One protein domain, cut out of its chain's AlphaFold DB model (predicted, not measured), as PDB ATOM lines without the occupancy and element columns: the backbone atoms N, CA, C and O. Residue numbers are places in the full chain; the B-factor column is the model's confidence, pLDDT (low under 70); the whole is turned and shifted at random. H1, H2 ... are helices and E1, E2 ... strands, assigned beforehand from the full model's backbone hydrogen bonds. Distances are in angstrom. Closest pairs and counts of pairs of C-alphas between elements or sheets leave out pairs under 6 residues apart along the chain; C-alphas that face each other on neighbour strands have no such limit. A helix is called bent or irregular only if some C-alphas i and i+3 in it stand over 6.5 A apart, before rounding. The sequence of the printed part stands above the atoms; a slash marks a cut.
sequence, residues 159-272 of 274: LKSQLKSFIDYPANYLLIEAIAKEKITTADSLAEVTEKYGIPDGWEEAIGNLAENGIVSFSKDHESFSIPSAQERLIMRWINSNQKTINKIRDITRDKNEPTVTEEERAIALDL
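AT A GLANCE: This is residues 159 to 272 of the 274 residues of an uncharacterized protein of Pseudomonas leptonychotis (UniProt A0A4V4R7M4). Helix H2 sits in the middle, with the bent helix H6 wrapped round it as an L, one arm on each of two sides, and H5 packed across part of it. H7 folds back beside the second arm, H6b, at one end of the longest axis, and the small hairpin of E1 and E2 makes the other end. The printed part has 114 residues with seven named helices and two named strands, in the order H1 H2 H3 H4 H5 E1 E2 H6 H7; the two strands make an antiparallel sheet, and the class is mostly helix. The whole is compact, with a radius of gyration of the C-alphas of 13.0 A and spans of 39 by 28 by 21 A.

HOW THE PARTS SIT: Start at H1, residues 159 to 164, which touches no helix. Go on to H2, residues 171 to 182, the hub. Its residues 174 to 178 only just touch H4, residues 194 to 197, with 3 pairs of C-alphas within 8 A, the closest those of Leu 174 and Tyr 197, 6.4 A. H3, residues 187 to 191, is close to H2 but not clearly touching, C-alphas 179 and 190 being closest at 7.6 A. H5, residues 203 to 212, touches H2 about perpendicular at 85 degrees, closest at C-alphas 172 and 206, 6.7 A. E1, residues 217 to 219, and E2, residues 224 to 226, form a hairpin; look for N 217 and O 226, 2.8 A apart, within hydrogen-bond range. H6, residues 229 to 253, was assigned as one helix by its hydrogen bonds but is bent: C-alphas 241 and 244 are 8.0 A apart. Its arms H6a, residues 229 to 241, and H6b, residues 244 to 253, are about perpendicular at 87 degrees. H6a, irregular with C-alphas 230 and 233 7.3 A apart, is near H1 and touches H2, closest at C-alphas 180 and 236, 6.5 A. H6b touches H2 at a steep tilt of 62 degrees, closest at C-alphas 173 and 246, 6.9 A. H7, residues 263 to 270, makes a helical hairpin with H6b at a shallow tilt of 21 degrees, opposite ways, closest at C-alphas 249 and 265, 6.2 A. Every O i to N i+4 pair is within hydrogen-bond range in H1, H2, H3, H6b and H7; H5 has 5 of 6, H6a 7 of 9, and H4 is too short for one.

IN THESE COORDINATES: Find C-alpha 159, where H1 begins, at (120.806, 130.003, 146.221). H2 runs 16.8 A from C-alpha 171 at (108.027, 120.489, 138.947), H5 14.6 A, H6a 19.3 A and H6b 14.5 A. H7 ends at C-alpha 270, (118.363, 123.887, 131.472).

THE WHOLE: The C-alphas farthest apart, of Asp 221 and Glu 264, are 39.5 A from each other. The printed part has no cut and no long link. Mean pLDDT of the printed part is 80.3; look for values under 70 at residues 220 to 222 and 255 to 260.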
ATOM      1  N   LEU A 159     122.176 130.109 146.732       72.69
ATOM      2  CA  LEU A 159     120.806 130.003 146.221       72.69
ATOM      3  C   LEU A 159     120.786 129.492 144.776       72.69
ATOM      4  O   LEU A 159     119.979 128.639 144.436       72.69
ATOM      5  N   LYS A 160     121.738 129.929 143.949       75.56
ATOM      6  CA  LYS A 160     121.950 129.395 142.598       75.56
ATOM      7  C   LYS A 160     122.212 127.887 142.607       75.56
ATOM      8  O   LYS A 160     121.608 127.160 141.828       75.56
ATOM      9  N   SER A 161     123.095 127.410 143.485       72.12
ATOM     10  CA  SER A 161     123.381 125.978 143.618       72.12
ATOM     11  C   SER A 161     122.163 125.188 144.094       72.12
ATOM     12  O   SER A 161     121.931 124.097 143.585       72.12
ATOM     13  N   GLN A 162     121.393 125.740 145.038       77.38
ATOM     14  CA  GLN A 162     120.159 125.127 145.536       77.38
ATOM     15  C   GLN A 162     119.099 125.060 144.431       77.38
ATOM     16  O   GLN A 162     118.497 124.026 144.227       77.38
ATOM     17  N   LEU A 163     118.906 126.125 143.648       81.75
ATOM     18  CA  LEU A 163     117.937 126.124 142.548       81.75
ATOM     19  C   LEU A 163     118.348 125.187 141.400       81.75
ATOM     20  O   LEU A 163     117.488 124.591 140.755       81.75
ATOM     21  N   LYS A 164     119.652 125.029 141.148       82.56
ATOM     22  CA  LYS A 164     120.167 124.112 140.120       82.56
ATOM     23  C   LYS A 164     119.985 122.636 140.464       82.56
ATOM     24  O   LYS A 164     119.902 121.837 139.536       82.56
ATOM     25  N   SER A 165     119.917 122.257 141.743       81.44
ATOM     26  CA  SER A 165     119.721 120.845 142.111       81.44
ATOM     27  C   SER A 165     118.356 120.302 141.675       81.44
ATOM     28  O   SER A 165     118.180 119.091 141.599       81.44
ATOM     29  N   PHE A 166     117.415 121.179 141.311       81.38
ATOM     30  CA  PHE A 166     116.087 120.799 140.832       81.38
ATOM     31  C   PHE A 166     115.956 120.706 139.307       81.38
ATOM     32  O   PHE A 166     114.852 120.468 138.826       81.38
ATOM     33  N   ILE A 167     117.039 120.858 138.534       80.12
ATOM     34  CA  ILE A 167     116.987 120.709 137.064       80.12
ATOM     35  C   ILE A 167     116.458 119.322 136.675       80.12
ATOM     36  O   ILE A 167     115.691 119.192 135.726       80.12
ATOM     37  N   ASP A 168     116.821 118.299 137.450       73.38
ATOM     38  CA  ASP A 168     116.361 116.927 137.241       73.38
ATOM     39  C   ASP A 168     114.897 116.703 137.642       73.38
ATOM     40  O   ASP A 168     114.327 115.676 137.284       73.38
ATOM     41  N   TYR A 169     114.285 117.661 138.349       82.56
ATOM     42  CA  TYR A 169     112.904 117.609 138.834       82.56
ATOM     43  C   TYR A 169     112.204 118.974 138.667       82.56
ATOM     44  O   TYR A 169     111.957 119.672 139.659       82.56
ATOM     45  N   PRO A 170     111.865 119.380 137.427       82.94
ATOM     46  CA  PRO A 170     111.416 120.744 137.116       82.94
ATOM     47  C   PRO A 170     110.102 121.172 137.786       82.94
ATOM     48  O   PRO A 170     109.879 122.366 137.989       82.94
ATOM     49  N   ALA A 171     109.257 120.221 138.196       84.62
ATOM     50  CA  ALA A 171     108.027 120.489 138.947       84.62
ATOM     51  C   ALA A 171     108.283 121.233 140.276       84.62
ATOM     52  O   ALA A 171     107.441 122.012 140.727       84.62
ATOM     53  N   ASN A 172     109.480 121.093 140.860       85.62
ATOM     54  CA  ASN A 172     109.888 121.854 142.043       85.62
ATOM     55  C   ASN A 172     109.862 123.370 141.811       85.62
ATOM     56  O   ASN A 172     109.581 124.127 142.736       85.62
ATOM     57  N   TYR A 173     110.106 123.842 140.586       88.69
ATOM     58  CA  TYR A 173     110.045 125.272 140.282       88.69
ATOM     59  C   TYR A 173     108.618 125.825 140.342       88.69
ATOM     60  O   TYR A 173     108.437 126.982 140.723       88.69
ATOM     61  N   LEU A 174     107.613 124.999 140.030       88.69
ATOM     62  CA  LEU A 174     106.195 125.357 140.142       88.69
ATOM     63  C   LEU A 174     105.770 125.451 141.609       88.69
ATOM     64  O   LEU A 174     105.075 126.389 141.992       88.69
ATOM     65  N   LEU A 175     106.269 124.535 142.444       87.94
ATOM     66  CA  LEU A 175     106.075 124.586 143.895       87.94
ATOM     67  C   LEU A 175     106.708 125.839 144.504       87.94
ATOM     68  O   LEU A 175     106.050 126.565 145.245       87.94
ATOM     69  N   ILE A 176     107.960 126.140 144.148       90.56
ATOM     70  CA  ILE A 176     108.646 127.356 144.605       90.56
ATOM     71  C   ILE A 176     107.866 128.608 144.181       90.56
ATOM     72  O   ILE A 176     107.717 129.534 144.980       90.56
ATOM     73  N   GLU A 177     107.347 128.641 142.950       92.81
ATOM     74  CA  GLU A 177     106.529 129.748 142.458       92.81
ATOM     75  C   GLU A 177     105.232 129.918 143.258       92.81
ATOM     76  O   GLU A 177     104.941 131.036 143.694       92.81
ATOM     77  N   ALA A 178     104.480 128.836 143.471       88.81
ATOM     78  CA  ALA A 178     103.217 128.858 144.206       88.81
ATOM     79  C   ALA A 178     103.422 129.342 145.649       88.81
ATOM     80  O   ALA A 178     102.762 130.282 146.093       88.81
ATOM     81  N   ILE A 179     104.405 128.767 146.351       88.62
ATOM     82  CA  ILE A 179     104.736 129.127 147.735       88.62
ATOM     83  C   ILE A 179     105.150 130.600 147.827       88.62
ATOM     84  O   ILE A 179     104.681 131.318 148.712       88.62
ATOM     85  N   ALA A 180     105.995 131.074 146.908       89.44
ATOM     86  CA  ALA A 180     106.504 132.441 146.944       89.44
ATOM     87  C   ALA A 180     105.436 133.494 146.602       89.44
ATOM     88  O   ALA A 180     105.386 134.543 147.245       89.44
ATOM     89  N   LYS A 181     104.585 133.240 145.598       89.50
ATOM     90  CA  LYS A 181     103.586 134.216 145.132       89.50
ATOM     91  C   LYS A 181     102.361 134.296 146.031       89.50
ATOM     92  O   LYS A 181     101.903 135.396 146.324       89.50
ATOM     93  N   GLU A 182     101.849 133.148 146.459       86.94
ATOM     94  CA  GLU A 182     100.624 133.058 147.262       86.94
ATOM     95  C   GLU A 182     100.915 133.073 148.772       86.94
ATOM     96  O   GLU A 182      99.993 133.128 149.579       86.94
ATOM     97  N   LYS A 183     102.201 133.061 149.165       85.69
ATOM     98  CA  LYS A 183     102.656 133.021 150.568       85.69
ATOM     99  C   LYS A 183     102.081 131.835 151.340       85.69
ATOM    100  O   LYS A 183     101.674 131.962 152.493       85.69
ATOM    101  N   ILE A 184     102.049 130.686 150.678       86.50
ATOM    102  CA  ILE A 184     101.464 129.460 151.214       86.50
ATOM    103  C   ILE A 184     102.364 128.896 152.296       86.50
ATOM    104  O   ILE A 184     103.578 128.800 152.112       86.50
ATOM    105  N   THR A 185     101.754 128.509 153.413       86.12
ATOM    106  CA  THR A 185     102.484 127.988 154.567       86.12
ATOM    107  C   THR A 185     102.069 126.593 155.007       86.12
ATOM    108  O   THR A 185     102.749 126.016 155.850       86.12
ATOM    109  N   THR A 186     100.991 126.026 154.458       86.94
ATOM    110  CA  THR A 186     100.473 124.702 154.838       86.94
ATOM    111  C   THR A 186     100.196 123.839 153.614       86.94
ATOM    112  O   THR A 186      99.958 124.361 152.523       86.94
ATOM    113  N   ALA A 187     100.217 122.516 153.801       85.75
ATOM    114  CA  ALA A 187      99.904 121.557 152.742       85.75
ATOM    115  C   ALA A 187      98.465 121.737 152.227       85.75
ATOM    116  O   ALA A 187      98.262 121.795 151.021       85.75
ATOM    117  N   ASP A 188      97.496 121.947 153.125       87.00
ATOM    118  CA  ASP A 188      96.092 122.182 152.755       87.00
ATOM    119  C   ASP A 188      95.936 123.398 151.829       87.00
ATOM    120  O   ASP A 188      95.325 123.309 150.768       87.00
ATOM    121  N   SER A 189      96.569 124.521 152.181       87.56
ATOM    122  CA  SER A 189      96.538 125.740 151.362       87.56
ATOM    123  C   SER A 189      97.249 125.554 150.016       87.56
ATOM    124  O   SER A 189      96.929 126.228 149.039       87.56
ATOM    125  N   LEU A 190      98.242 124.660 149.955       86.94
ATOM    126  CA  LEU A 190      98.935 124.335 148.713       86.94
ATOM    127  C   LEU A 190      98.068 123.474 147.800       86.94
ATOM    128  O   LEU A 190      98.008 123.756 146.605       86.94
ATOM    129  N   ALA A 191      97.355 122.494 148.364       87.50
ATOM    130  CA  ALA A 191      96.435 121.628 147.636       87.50
ATOM    131  C   ALA A 191      95.397 122.444 146.845       87.50
ATOM    132  O   ALA A 191      95.152 122.148 145.677       87.50
ATOM    133  N   GLU A 192      94.880 123.531 147.429       90.44
ATOM    134  CA  GLU A 192      93.908 124.435 146.793       90.44
ATOM    135  C   GLU A 192      94.441 125.175 145.551       90.44
ATOM    136  O   GLU A 192      93.655 125.645 144.727       90.44
ATOM    137  N   VAL A 193      95.764 125.292 145.388       89.19
ATOM    138  CA  VAL A 193      96.379 126.017 144.261       89.19
ATOM    139  C   VAL A 193      97.135 125.116 143.284       89.19
ATOM    140  O   VAL A 193      97.646 125.618 142.281       89.19
ATOM    141  N   THR A 194      97.213 123.810 143.546       85.88
ATOM    142  CA  THR A 194      97.929 122.836 142.699       85.88
ATOM    143  C   THR A 194      97.489 122.916 141.238       85.88
ATOM    144  O   THR A 194      98.321 123.118 140.352       85.88
ATOM    145  N   GLU A 195      96.176 122.895 140.994       86.00
ATOM    146  CA  GLU A 195      95.584 123.001 139.656       86.00
ATOM    147  C   GLU A 195      95.916 124.344 138.984       86.00
ATOM    148  O   GLU A 195      96.281 124.396 137.807       86.00
ATOM    149  N   LYS A 196      95.861 125.448 139.746       88.50
ATOM    150  CA  LYS A 196      96.177 126.801 139.254       88.50
ATOM    151  C   LYS A 196      97.622 126.904 138.762       88.50
ATOM    152  O   LYS A 196      97.883 127.590 137.772       88.50
ATOM    153  N   TYR A 197      98.554 126.256 139.458       86.75
ATOM    154  CA  TYR A 197      99.985 126.306 139.153       86.75
ATOM    155  C   TYR A 197     100.478 125.129 138.301       86.75
ATOM    156  O   TYR A 197     101.656 125.123 137.950       86.75
ATOM    157  N   GLY A 198      99.600 124.194 137.909       83.62
ATOM    158  CA  GLY A 198      99.943 123.021 137.096       83.62
ATOM    159  C   GLY A 198     100.922 122.075 137.795       83.62
ATOM    160  O   GLY A 198     101.835 121.552 137.154       83.62
ATOM    161  N   ILE A 199     100.776 121.937 139.114       85.44
ATOM    162  CA  ILE A 199     101.615 121.083 139.957       85.44
ATOM    163  C   ILE A 199     101.089 119.640 139.850       85.44
ATOM    164  O   ILE A 199      99.907 119.436 140.123       85.44
ATOM    165  N   PRO A 200     101.926 118.659 139.463       81.75
ATOM    166  CA  PRO A 200     101.518 117.258 139.363       81.75
ATOM    167  C   PRO A 200     101.313 116.613 140.742       81.75
ATOM    168  O   PRO A 200     101.833 117.100 141.751       81.75
ATOM    169  N   ASP A 201     100.599 115.488 140.770       76.44
ATOM    170  CA  ASP A 201     100.375 114.681 141.976       76.44
ATOM    171  C   ASP A 201     101.695 114.181 142.602       76.44
ATOM    172  O   ASP A 201     102.701 113.990 141.912       76.44
ATOM    173  N   GLY A 202     101.699 113.951 143.922       74.75
ATOM    174  CA  GLY A 202     102.893 113.530 144.675       74.75
ATOM    175  C   GLY A 202     103.828 114.683 145.065       74.75
ATOM    176  O   GLY A 202     104.998 114.468 145.392       74.75
ATOM    177  N   TRP A 203     103.335 115.922 145.027       81.25
ATOM    178  CA  TRP A 203     104.086 117.119 145.406       81.25
ATOM    179  C   TRP A 203     104.409 117.190 146.905       81.25
ATOM    180  O   TRP A 203     105.306 117.935 147.303       81.25
ATOM    181  N   GLU A 204     103.719 116.425 147.745       79.31
ATOM    182  CA  GLU A 204     103.915 116.388 149.192       79.31
ATOM    183  C   GLU A 204     105.348 115.961 149.546       79.31
ATOM    184  O   GLU A 204     106.001 116.578 150.391       79.31
ATOM    185  N   GLU A 205     105.881 114.964 148.832       76.38
ATOM    186  CA  GLU A 205     107.268 114.504 148.980       76.38
ATOM    187  C   GLU A 205     108.273 115.567 148.505       76.38
ATOM    188  O   GLU A 205     109.356 115.733 149.077       76.38
ATOM    189  N   ALA A 206     107.895 116.353 147.494       79.38
ATOM    190  CA  ALA A 206     108.733 117.408 146.942       79.38
ATOM    191  C   ALA A 206     108.953 118.571 147.926       79.38
ATOM    192  O   ALA A 206     110.018 119.190 147.904       79.38
ATOM    193  N   ILE A 207     108.028 118.830 148.858       80.44
ATOM    194  CA  ILE A 207     108.245 119.831 149.919       80.44
ATOM    195  C   ILE A 207     109.402 119.412 150.833       80.44
ATOM    196  O   ILE A 207     110.225 120.252 151.209       80.44
ATOM    197  N   GLY A 208     109.513 118.115 151.138       74.81
ATOM    198  CA  GLY A 208     110.658 117.551 151.856       74.81
ATOM    199  C   GLY A 208     111.974 117.863 151.144       74.81
ATOM    200  O   GLY A 208     112.884 118.433 151.747       74.81
ATOM    201  N   ASN A 209     112.028 117.623 149.832       76.38
ATOM    202  CA  ASN A 209     113.202 117.919 149.007       76.38
ATOM    203  C   ASN A 209     113.555 119.416 148.992       76.38
ATOM    204  O   ASN A 209     114.733 119.780 149.086       76.38
ATOM    205  N   LEU A 210     112.557 120.302 148.903       80.44
ATOM    206  CA  LEU A 210     112.777 121.751 148.968       80.44
ATOM    207  C   LEU A 210     113.325 122.184 150.340       80.44
ATOM    208  O   LEU A 210     114.132 123.120 150.415       80.44
ATOM    209  N   ALA A 211     112.921 121.502 151.415       81.00
ATOM    210  CA  ALA A 211     113.404 121.771 152.762       81.00
ATOM    211  C   ALA A 211     114.826 121.259 153.003       81.00
ATOM    212  O   ALA A 211     115.657 121.993 153.539       81.00
ATOM    213  N   GLU A 212     115.146 120.046 152.551       77.12
ATOM    214  CA  GLU A 212     116.502 119.483 152.622       77.12
ATOM    215  C   GLU A 212     117.517 120.341 151.859       77.12
ATOM    216  O   GLU A 212     118.644 120.553 152.309       77.12
ATOM    217  N   ASN A 213     117.090 120.913 150.732       76.75
ATOM    218  CA  ASN A 213     117.894 121.839 149.944       76.75
ATOM    219  C   ASN A 213     117.855 123.278 150.482       76.75
ATOM    220  O   ASN A 213     118.532 124.140 149.927       76.75
ATOM    221  N   GLY A 214     117.120 123.571 151.560       77.81
ATOM    222  CA  GLY A 214     117.115 124.867 152.246       77.81
ATOM    223  C   GLY A 214     116.471 126.024 151.474       77.81
ATOM    224  O   GLY A 214     116.854 127.177 151.705       77.81
ATOM    225  N   ILE A 215     115.546 125.716 150.554       84.12
ATOM    226  CA  ILE A 215     114.683 126.695 149.866       84.12
ATOM    227  C   ILE A 215     113.486 127.072 150.744       84.12
ATOM    228  O   ILE A 215     113.104 128.240 150.806       84.12
ATOM    229  N   VAL A 216     112.925 126.090 151.450       84.44
ATOM    230  CA  VAL A 216     111.893 126.277 152.478       84.44
ATOM    231  C   VAL A 216     112.394 125.779 153.828       84.44
ATOM    232  O   VAL A 216     113.261 124.916 153.913       84.44
ATOM    233  N   SER A 217     111.845 126.340 154.895       83.62
ATOM    234  CA  SER A 217     112.073 125.910 156.270       83.62
ATOM    235  C   SER A 217     110.785 125.346 156.842       83.62
ATOM    236  O   SER A 217     109.751 126.011 156.775       83.62
ATOM    237  N   PHE A 218     110.861 124.164 157.455       81.56
ATOM    238  CA  PHE A 218     109.763 123.606 158.238       81.56
ATOM    239  C   PHE A 218     109.791 124.125 159.672       81.56
ATOM    240  O   PHE A 218     110.809 124.028 160.363       81.56
ATOM    241  N   SER A 219     108.649 124.619 160.137       76.69
ATOM    242  CA  SER A 219     108.395 124.811 161.558       76.69
ATOM    243  C   SER A 219     107.811 123.523 162.127       76.69
ATOM    244  O   SER A 219     106.680 123.151 161.810       76.69
ATOM    245  N   LYS A 220     108.588 122.837 162.976       62.66
ATOM    246  CA  LYS A 220     108.164 121.590 163.636       62.66
ATOM    247  C   LYS A 220     106.932 121.768 164.525       62.66
ATOM    248  O   LYS A 220     106.227 120.799 164.765       62.66
ATOM    249  N   ASP A 221     106.670 122.990 164.977       60.84
ATOM    250  CA  ASP A 221     105.603 123.283 165.935       60.84
ATOM    251  C   ASP A 221     104.228 123.465 165.269       60.84
ATOM    252  O   ASP A 221     103.206 123.467 165.953       60.84
ATOM    253  N   HIS A 222     104.181 123.624 163.939       55.41
ATOM    254  CA  HIS A 222     102.972 124.056 163.227       55.41
ATOM    255  C   HIS A 222     102.710 123.336 161.897       55.41
ATOM    256  O   HIS A 222     101.917 123.852 161.116       55.41
ATOM    257  N   GLU A 223     103.398 122.222 161.605       74.81
ATOM    258  CA  GLU A 223     103.300 121.504 160.311       74.81
ATOM    259  C   GLU A 223     103.299 122.459 159.103       74.81
ATOM    260  O   GLU A 223     102.598 122.276 158.109       74.81
ATOM    261  N   SER A 224     104.078 123.536 159.219       83.00
ATOM    262  CA  SER A 224     104.083 124.633 158.264       83.00
ATOM    263  C   SER A 224     105.455 124.788 157.651       83.00
ATOM    264  O   SER A 224     106.485 124.553 158.291       83.00
ATOM    265  N   PHE A 225     105.464 125.201 156.395       85.62
ATOM    266  CA  PHE A 225     106.665 125.532 155.654       85.62
ATOM    267  C   PHE A 225     106.636 127.004 155.259       85.62
ATOM    268  O   PHE A 225     105.589 127.626 155.137       85.62
ATOM    269  N   SER A 226     107.805 127.600 155.081       85.75
ATOM    270  CA  SER A 226     107.902 128.953 154.536       85.75
ATOM    271  C   SER A 226     109.243 129.151 153.861       85.75
ATOM    272  O   SER A 226     110.244 128.546 154.249       85.75
ATOM    273  N   ILE A 227     109.281 130.016 152.854       84.25
ATOM    274  CA  ILE A 227     110.551 130.484 152.305       84.25
ATOM    275  C   ILE A 227     111.203 131.396 153.355       84.25
ATOM    276  O   ILE A 227     110.547 132.328 153.829       84.25
ATOM    277  N   PRO A 228     112.480 131.183 153.728       81.94
ATOM    278  CA  PRO A 228     113.166 132.061 154.666       81.94
ATOM    279  C   PRO A 228     113.110 133.519 154.200       81.94
ATOM    280  O   PRO A 228     113.449 133.820 153.055       81.94
ATOM    281  N   SER A 229     112.767 134.444 155.098       75.81
ATOM    282  CA  SER A 229     112.616 135.877 154.779       75.81
ATOM    283  C   SER A 229     113.855 136.494 154.116       75.81
ATOM    284  O   SER A 229     113.748 137.358 153.247       75.81
ATOM    285  N   ALA A 230     115.050 136.003 154.462       72.50
ATOM    286  CA  ALA A 230     116.310 136.412 153.842       72.50
ATOM    287  C   ALA A 230     116.426 136.030 152.348       72.50
ATOM    288  O   ALA A 230     117.204 136.646 151.621       72.50
ATOM    289  N   GLN A 231     115.682 135.020 151.889       77.25
ATOM    290  CA  GLN A 231     115.718 134.491 150.521       77.25
ATOM    291  C   GLN A 231     114.493 134.888 149.686       77.25
ATOM    292  O   GLN A 231     114.595 134.932 148.461       77.25
ATOM    293  N   GLU A 232     113.367 135.232 150.319       78.88
ATOM    294  CA  GLU A 232     112.081 135.527 149.663       78.88
ATOM    295  C   GLU A 232     112.220 136.525 148.502       78.88
ATOM    296  O   GLU A 232     111.822 136.246 147.370       78.88
ATOM    297  N   ARG A 233     112.884 137.665 148.741       75.81
ATOM    298  CA  ARG A 233     113.095 138.697 147.710       75.81
ATOM    299  C   ARG A 233     113.931 138.195 146.528       75.81
ATOM    300  O   ARG A 233     113.709 138.621 145.394       75.81
ATOM    301  N   LEU A 234     114.909 137.330 146.788       78.44
ATOM    302  CA  LEU A 234     115.810 136.790 145.770       78.44
ATOM    303  C   LEU A 234     115.104 135.724 144.926       78.44
ATOM    304  O   LEU A 234     115.212 135.757 143.702       78.44
ATOM    305  N   ILE A 235     114.327 134.851 145.569       83.62
ATOM    306  CA  ILE A 235     113.509 133.830 144.907       83.62
ATOM    307  C   ILE A 235     112.433 134.488 144.039       83.62
ATOM    308  O   ILE A 235     112.330 134.166 142.859       83.62
ATOM    309  N   MET A 236     111.709 135.484 144.556       81.62
ATOM    310  CA  MET A 236     110.716 136.228 143.770       81.62
ATOM    311  C   MET A 236     111.327 136.905 142.541       81.62
ATOM    312  O   MET A 236     110.734 136.910 141.463       81.62
ATOM    313  N   ARG A 237     112.543 137.451 142.662       75.25
ATOM    314  CA  ARG A 237     113.243 138.015 141.502       75.25
ATOM    315  C   ARG A 237     113.635 136.937 140.492       75.25
ATOM    316  O   ARG A 237     113.483 137.163 139.290       75.25
ATOM    317  N   TRP A 238     114.141 135.798 140.960       84.56
ATOM    318  CA  TRP A 238     114.491 134.672 140.098       84.56
ATOM    319  C   TRP A 238     113.267 134.156 139.333       84.56
ATOM    320  O   TRP A 238     113.341 134.030 138.111       84.56
ATOM    321  N   ILE A 239     112.129 133.976 140.017       85.56
ATOM    322  CA  ILE A 239     110.844 133.595 139.409       85.56
ATOM    323  C   ILE A 239     110.469 134.589 138.310       85.56
ATOM    324  O   ILE A 239     110.255 134.194 137.169       85.56
ATOM    325  N   ASN A 240     110.466 135.891 138.614       79.19
ATOM    326  CA  ASN A 240     110.097 136.922 137.640       79.19
ATOM    327  C   ASN A 240     111.022 136.925 136.411       79.19
ATOM    328  O   ASN A 240     110.564 137.123 135.287       79.19
ATOM    329  N   SER A 241     112.317 136.677 136.613       74.19
ATOM    330  CA  SER A 241     113.310 136.640 135.530       74.19
ATOM    331  C   SER A 241     113.156 135.410 134.631       74.19
ATOM    332  O   SER A 241     113.499 135.472 133.449       74.19
ATOM    333  N   ASN A 242     112.607 134.324 135.182       81.00
ATOM    334  CA  ASN A 242     112.424 133.030 134.530       81.00
ATOM    335  C   ASN A 242     110.961 132.703 134.207       81.00
ATOM    336  O   ASN A 242     110.670 131.597 133.758       81.00
ATOM    337  N   GLN A 243     110.036 133.653 134.380       85.62
ATOM    338  CA  GLN A 243     108.594 133.411 134.288       85.62
ATOM    339  C   GLN A 243     108.183 132.723 132.982       85.62
ATOM    340  O   GLN A 243     107.321 131.851 132.981       85.62
ATOM    341  N   LYS A 244     108.812 133.101 131.863       83.25
ATOM    342  CA  LYS A 244     108.534 132.508 130.551       83.25
ATOM    343  C   LYS A 244     108.904 131.023 130.509       83.25
ATOM    344  O   LYS A 244     108.136 130.231 129.978       83.25
ATOM    345  N   THR A 245     110.054 130.654 131.065       84.69
ATOM    346  CA  THR A 245     110.526 129.264 131.132       84.69
ATOM    347  C   THR A 245     109.706 128.458 132.136       84.69
ATOM    348  O   THR A 245     109.278 127.358 131.815       84.69
ATOM    349  N   ILE A 246     109.379 129.040 133.296       90.00
ATOM    350  CA  ILE A 246     108.491 128.424 134.297       90.00
ATOM    351  C   ILE A 246     107.103 128.142 133.702       90.00
ATOM    352  O   ILE A 246     106.560 127.063 133.907       90.00
ATOM    353  N   ASN A 247     106.549 129.061 132.904       88.44
ATOM    354  CA  ASN A 247     105.279 128.826 132.215       88.44
ATOM    355  C   ASN A 247     105.370 127.665 131.211       88.44
ATOM    356  O   ASN A 247     104.450 126.864 131.159       88.44
ATOM    357  N   LYS A 248     106.476 127.528 130.467       87.38
ATOM    358  CA  LYS A 248     106.668 126.372 129.573       87.38
ATOM    359  C   LYS A 248     106.719 125.050 130.338       87.38
ATOM    360  O   LYS A 248     106.136 124.076 129.886       87.38
ATOM    361  N   ILE A 249     107.413 125.027 131.482       86.69
ATOM    362  CA  ILE A 249     107.437 123.854 132.368       86.69
ATOM    363  C   ILE A 249     106.004 123.532 132.794       86.69
ATOM    364  O   ILE A 249     105.578 122.399 132.613       86.69
ATOM    365  N   ARG A 250     105.248 124.544 133.253       89.31
ATOM    366  CA  ARG A 250     103.839 124.398 133.640       89.31
ATOM    367  C   ARG A 250     102.992 123.792 132.529       89.31
ATOM    368  O   ARG A 250     102.218 122.886 132.801       89.31
ATOM    369  N   ASP A 251     103.119 124.294 131.305       88.25
ATOM    370  CA  ASP A 251     102.306 123.841 130.174       88.25
ATOM    371  C   ASP A 251     102.533 122.350 129.865       88.25
ATOM    372  O   ASP A 251     101.600 121.670 129.454       88.25
ATOM    373  N   ILE A 252     103.738 121.826 130.112       83.75
ATOM    374  CA  ILE A 252     104.090 120.421 129.850       83.75
ATOM    375  C   ILE A 252     103.767 119.512 131.041       83.75
ATOM    376  O   ILE A 252     103.384 118.359 130.841       83.75
ATOM    377  N   THR A 253     103.884 120.004 132.277       80.12
ATOM    378  CA  THR A 253     103.502 119.227 133.467       80.12
ATOM    379  C   THR A 253     101.997 119.181 133.694       80.12
ATOM    380  O   THR A 253     101.521 118.226 134.297       80.12
ATOM    381  N   ARG A 254     101.234 120.179 133.229       77.69
ATOM    382  CA  ARG A 254      99.794 120.310 133.518       77.69
ATOM    383  C   ARG A 254      98.957 119.115 133.060       77.69
ATOM    384  O   ARG A 254      97.967 118.798 133.707       77.69
ATOM    385  N   ASP A 255      99.360 118.462 131.976       67.94
ATOM    386  CA  ASP A 255      98.622 117.334 131.398       67.94
ATOM    387  C   ASP A 255      99.086 115.971 131.951       67.94
ATOM    388  O   ASP A 255      98.655 114.919 131.470       67.94
ATOM    389  N   LYS A 256      99.976 115.961 132.955       65.69
ATOM    390  CA  LYS A 256     100.516 114.734 133.544       65.69
ATOM    391  C   LYS A 256      99.764 114.333 134.806       65.69
ATOM    392  O   LYS A 256      99.769 115.049 135.800       65.69
ATOM    393  N   ASN A 257      99.239 113.111 134.782       57.91
ATOM    394  CA  ASN A 257      98.688 112.435 135.960       57.91
ATOM    395  C   ASN A 257      99.764 111.689 136.777       57.91
ATOM    396  O   ASN A 257      99.457 111.128 137.820       57.91
ATOM    397  N   GLU A 258     101.012 111.625 136.294       59.62
ATOM    398  CA  GLU A 258     102.108 110.913 136.962       59.62
ATOM    399  C   GLU A 258     103.350 111.812 137.107       59.62
ATOM    400  O   GLU A 258     103.703 112.517 136.154       59.62
ATOM    401  N   PRO A 259     104.085 111.739 138.237       60.50
ATOM    402  CA  PRO A 259     105.248 112.589 138.542       60.50
ATOM    403  C   PRO A 259     106.511 112.258 137.717       60.50
ATOM    404  O   PRO A 259     107.636 112.581 138.101       60.50
ATOM    405  N   THR A 260     106.365 111.590 136.570       68.31
ATOM    406  CA  THR A 260     107.492 111.193 135.720       68.31
ATOM    407  C   THR A 260     108.092 112.377 134.960       68.31
ATOM    408  O   THR A 260     107.422 113.046 134.165       68.31
ATOM    409  N   VAL A 261     109.393 112.593 135.166       74.25
ATOM    410  CA  VAL A 261     110.161 113.646 134.491       74.25
ATOM    411  C   VAL A 261     110.562 113.205 133.084       74.25
ATOM    412  O   VAL A 261     111.220 112.180 132.892       74.25
ATOM    413  N   THR A 262     110.205 114.015 132.098       77.38
ATOM    414  CA  THR A 262     110.555 113.831 130.682       77.38
ATOM    415  C   THR A 262     111.848 114.558 130.312       77.38
ATOM    416  O   THR A 262     112.206 115.564 130.920       77.38
ATOM    417  N   GLU A 263     112.545 114.075 129.279       75.62
ATOM    418  CA  GLU A 263     113.721 114.762 128.707       75.62
ATOM    419  C   GLU A 263     113.395 116.190 128.242       75.62
ATOM    420  O   GLU A 263     114.212 117.094 128.389       75.62
ATOM    421  N   GLU A 264     112.178 116.417 127.744       77.31
ATOM    422  CA  GLU A 264     111.715 117.739 127.316       77.31
ATOM    423  C   GLU A 264     111.626 118.733 128.487       77.31
ATOM    424  O   GLU A 264     112.093 119.866 128.376       77.31
ATOM    425  N   GLU A 265     111.125 118.302 129.648       72.69
ATOM    426  CA  GLU A 265     111.094 119.141 130.855       72.69
ATOM    427  C   GLU A 265     112.498 119.474 131.358       72.69
ATOM    428  O   GLU A 265     112.751 120.618 131.742       72.69
ATOM    429  N   ARG A 266     113.428 118.508 131.331       74.44
ATOM    430  CA  ARG A 266     114.831 118.757 131.702       74.44
ATOM    431  C   ARG A 266     115.482 119.750 130.748       74.44
ATOM    432  O   ARG A 266     116.163 120.668 131.196       74.44
ATOM    433  N   ALA A 267     115.252 119.595 129.444       72.94
ATOM    434  CA  ALA A 267     115.779 120.501 128.431       72.94
ATOM    435  C   ALA A 267     115.290 121.940 128.656       72.94
ATOM    436  O   ALA A 267     116.085 122.873 128.610       72.94
ATOM    437  N   ILE A 268     114.011 122.124 128.994       77.19
ATOM    438  CA  ILE A 268     113.456 123.447 129.310       77.19
ATOM    439  C   ILE A 268     113.992 123.975 130.646       77.19
ATOM    440  O   ILE A 268     114.251 125.170 130.773       77.19
ATOM    441  N   ALA A 269     114.198 123.115 131.643       75.19
ATOM    442  CA  ALA A 269     114.798 123.515 132.914       75.19
ATOM    443  C   ALA A 269     116.262 123.968 132.766       75.19
ATOM    444  O   ALA A 269     116.704 124.849 133.501       75.19
ATOM    445  N   LEU A 270     117.007 123.429 131.794       77.56
ATOM    446  CA  LEU A 270     118.363 123.887 131.472       77.56
ATOM    447  C   LEU A 270     118.398 125.321 130.911       77.56
ATOM    448  O   LEU A 270     119.410 126.000 131.079       77.56
ATOM    449  N   ASP A 271     117.293 125.805 130.333       74.25
ATOM    450  CA  ASP A 271     117.151 127.189 129.858       74.25
ATOM    451  C   ASP A 271     116.903 128.198 130.999       74.25
ATOM    452  O   ASP A 271     116.838 129.413 130.765       74.25
ATOM    453  N   LEU A 272     116.733 127.736 132.244       73.25
ATOM    454  CA  LEU A 272     116.580 128.621 133.397       73.25
ATOM    455  C   LEU A 272     117.877 129.396 133.659       73.25
ATOM    456  O   LEU A 272     118.984 128.861 133.718       73.25
TER     457      LEU A 272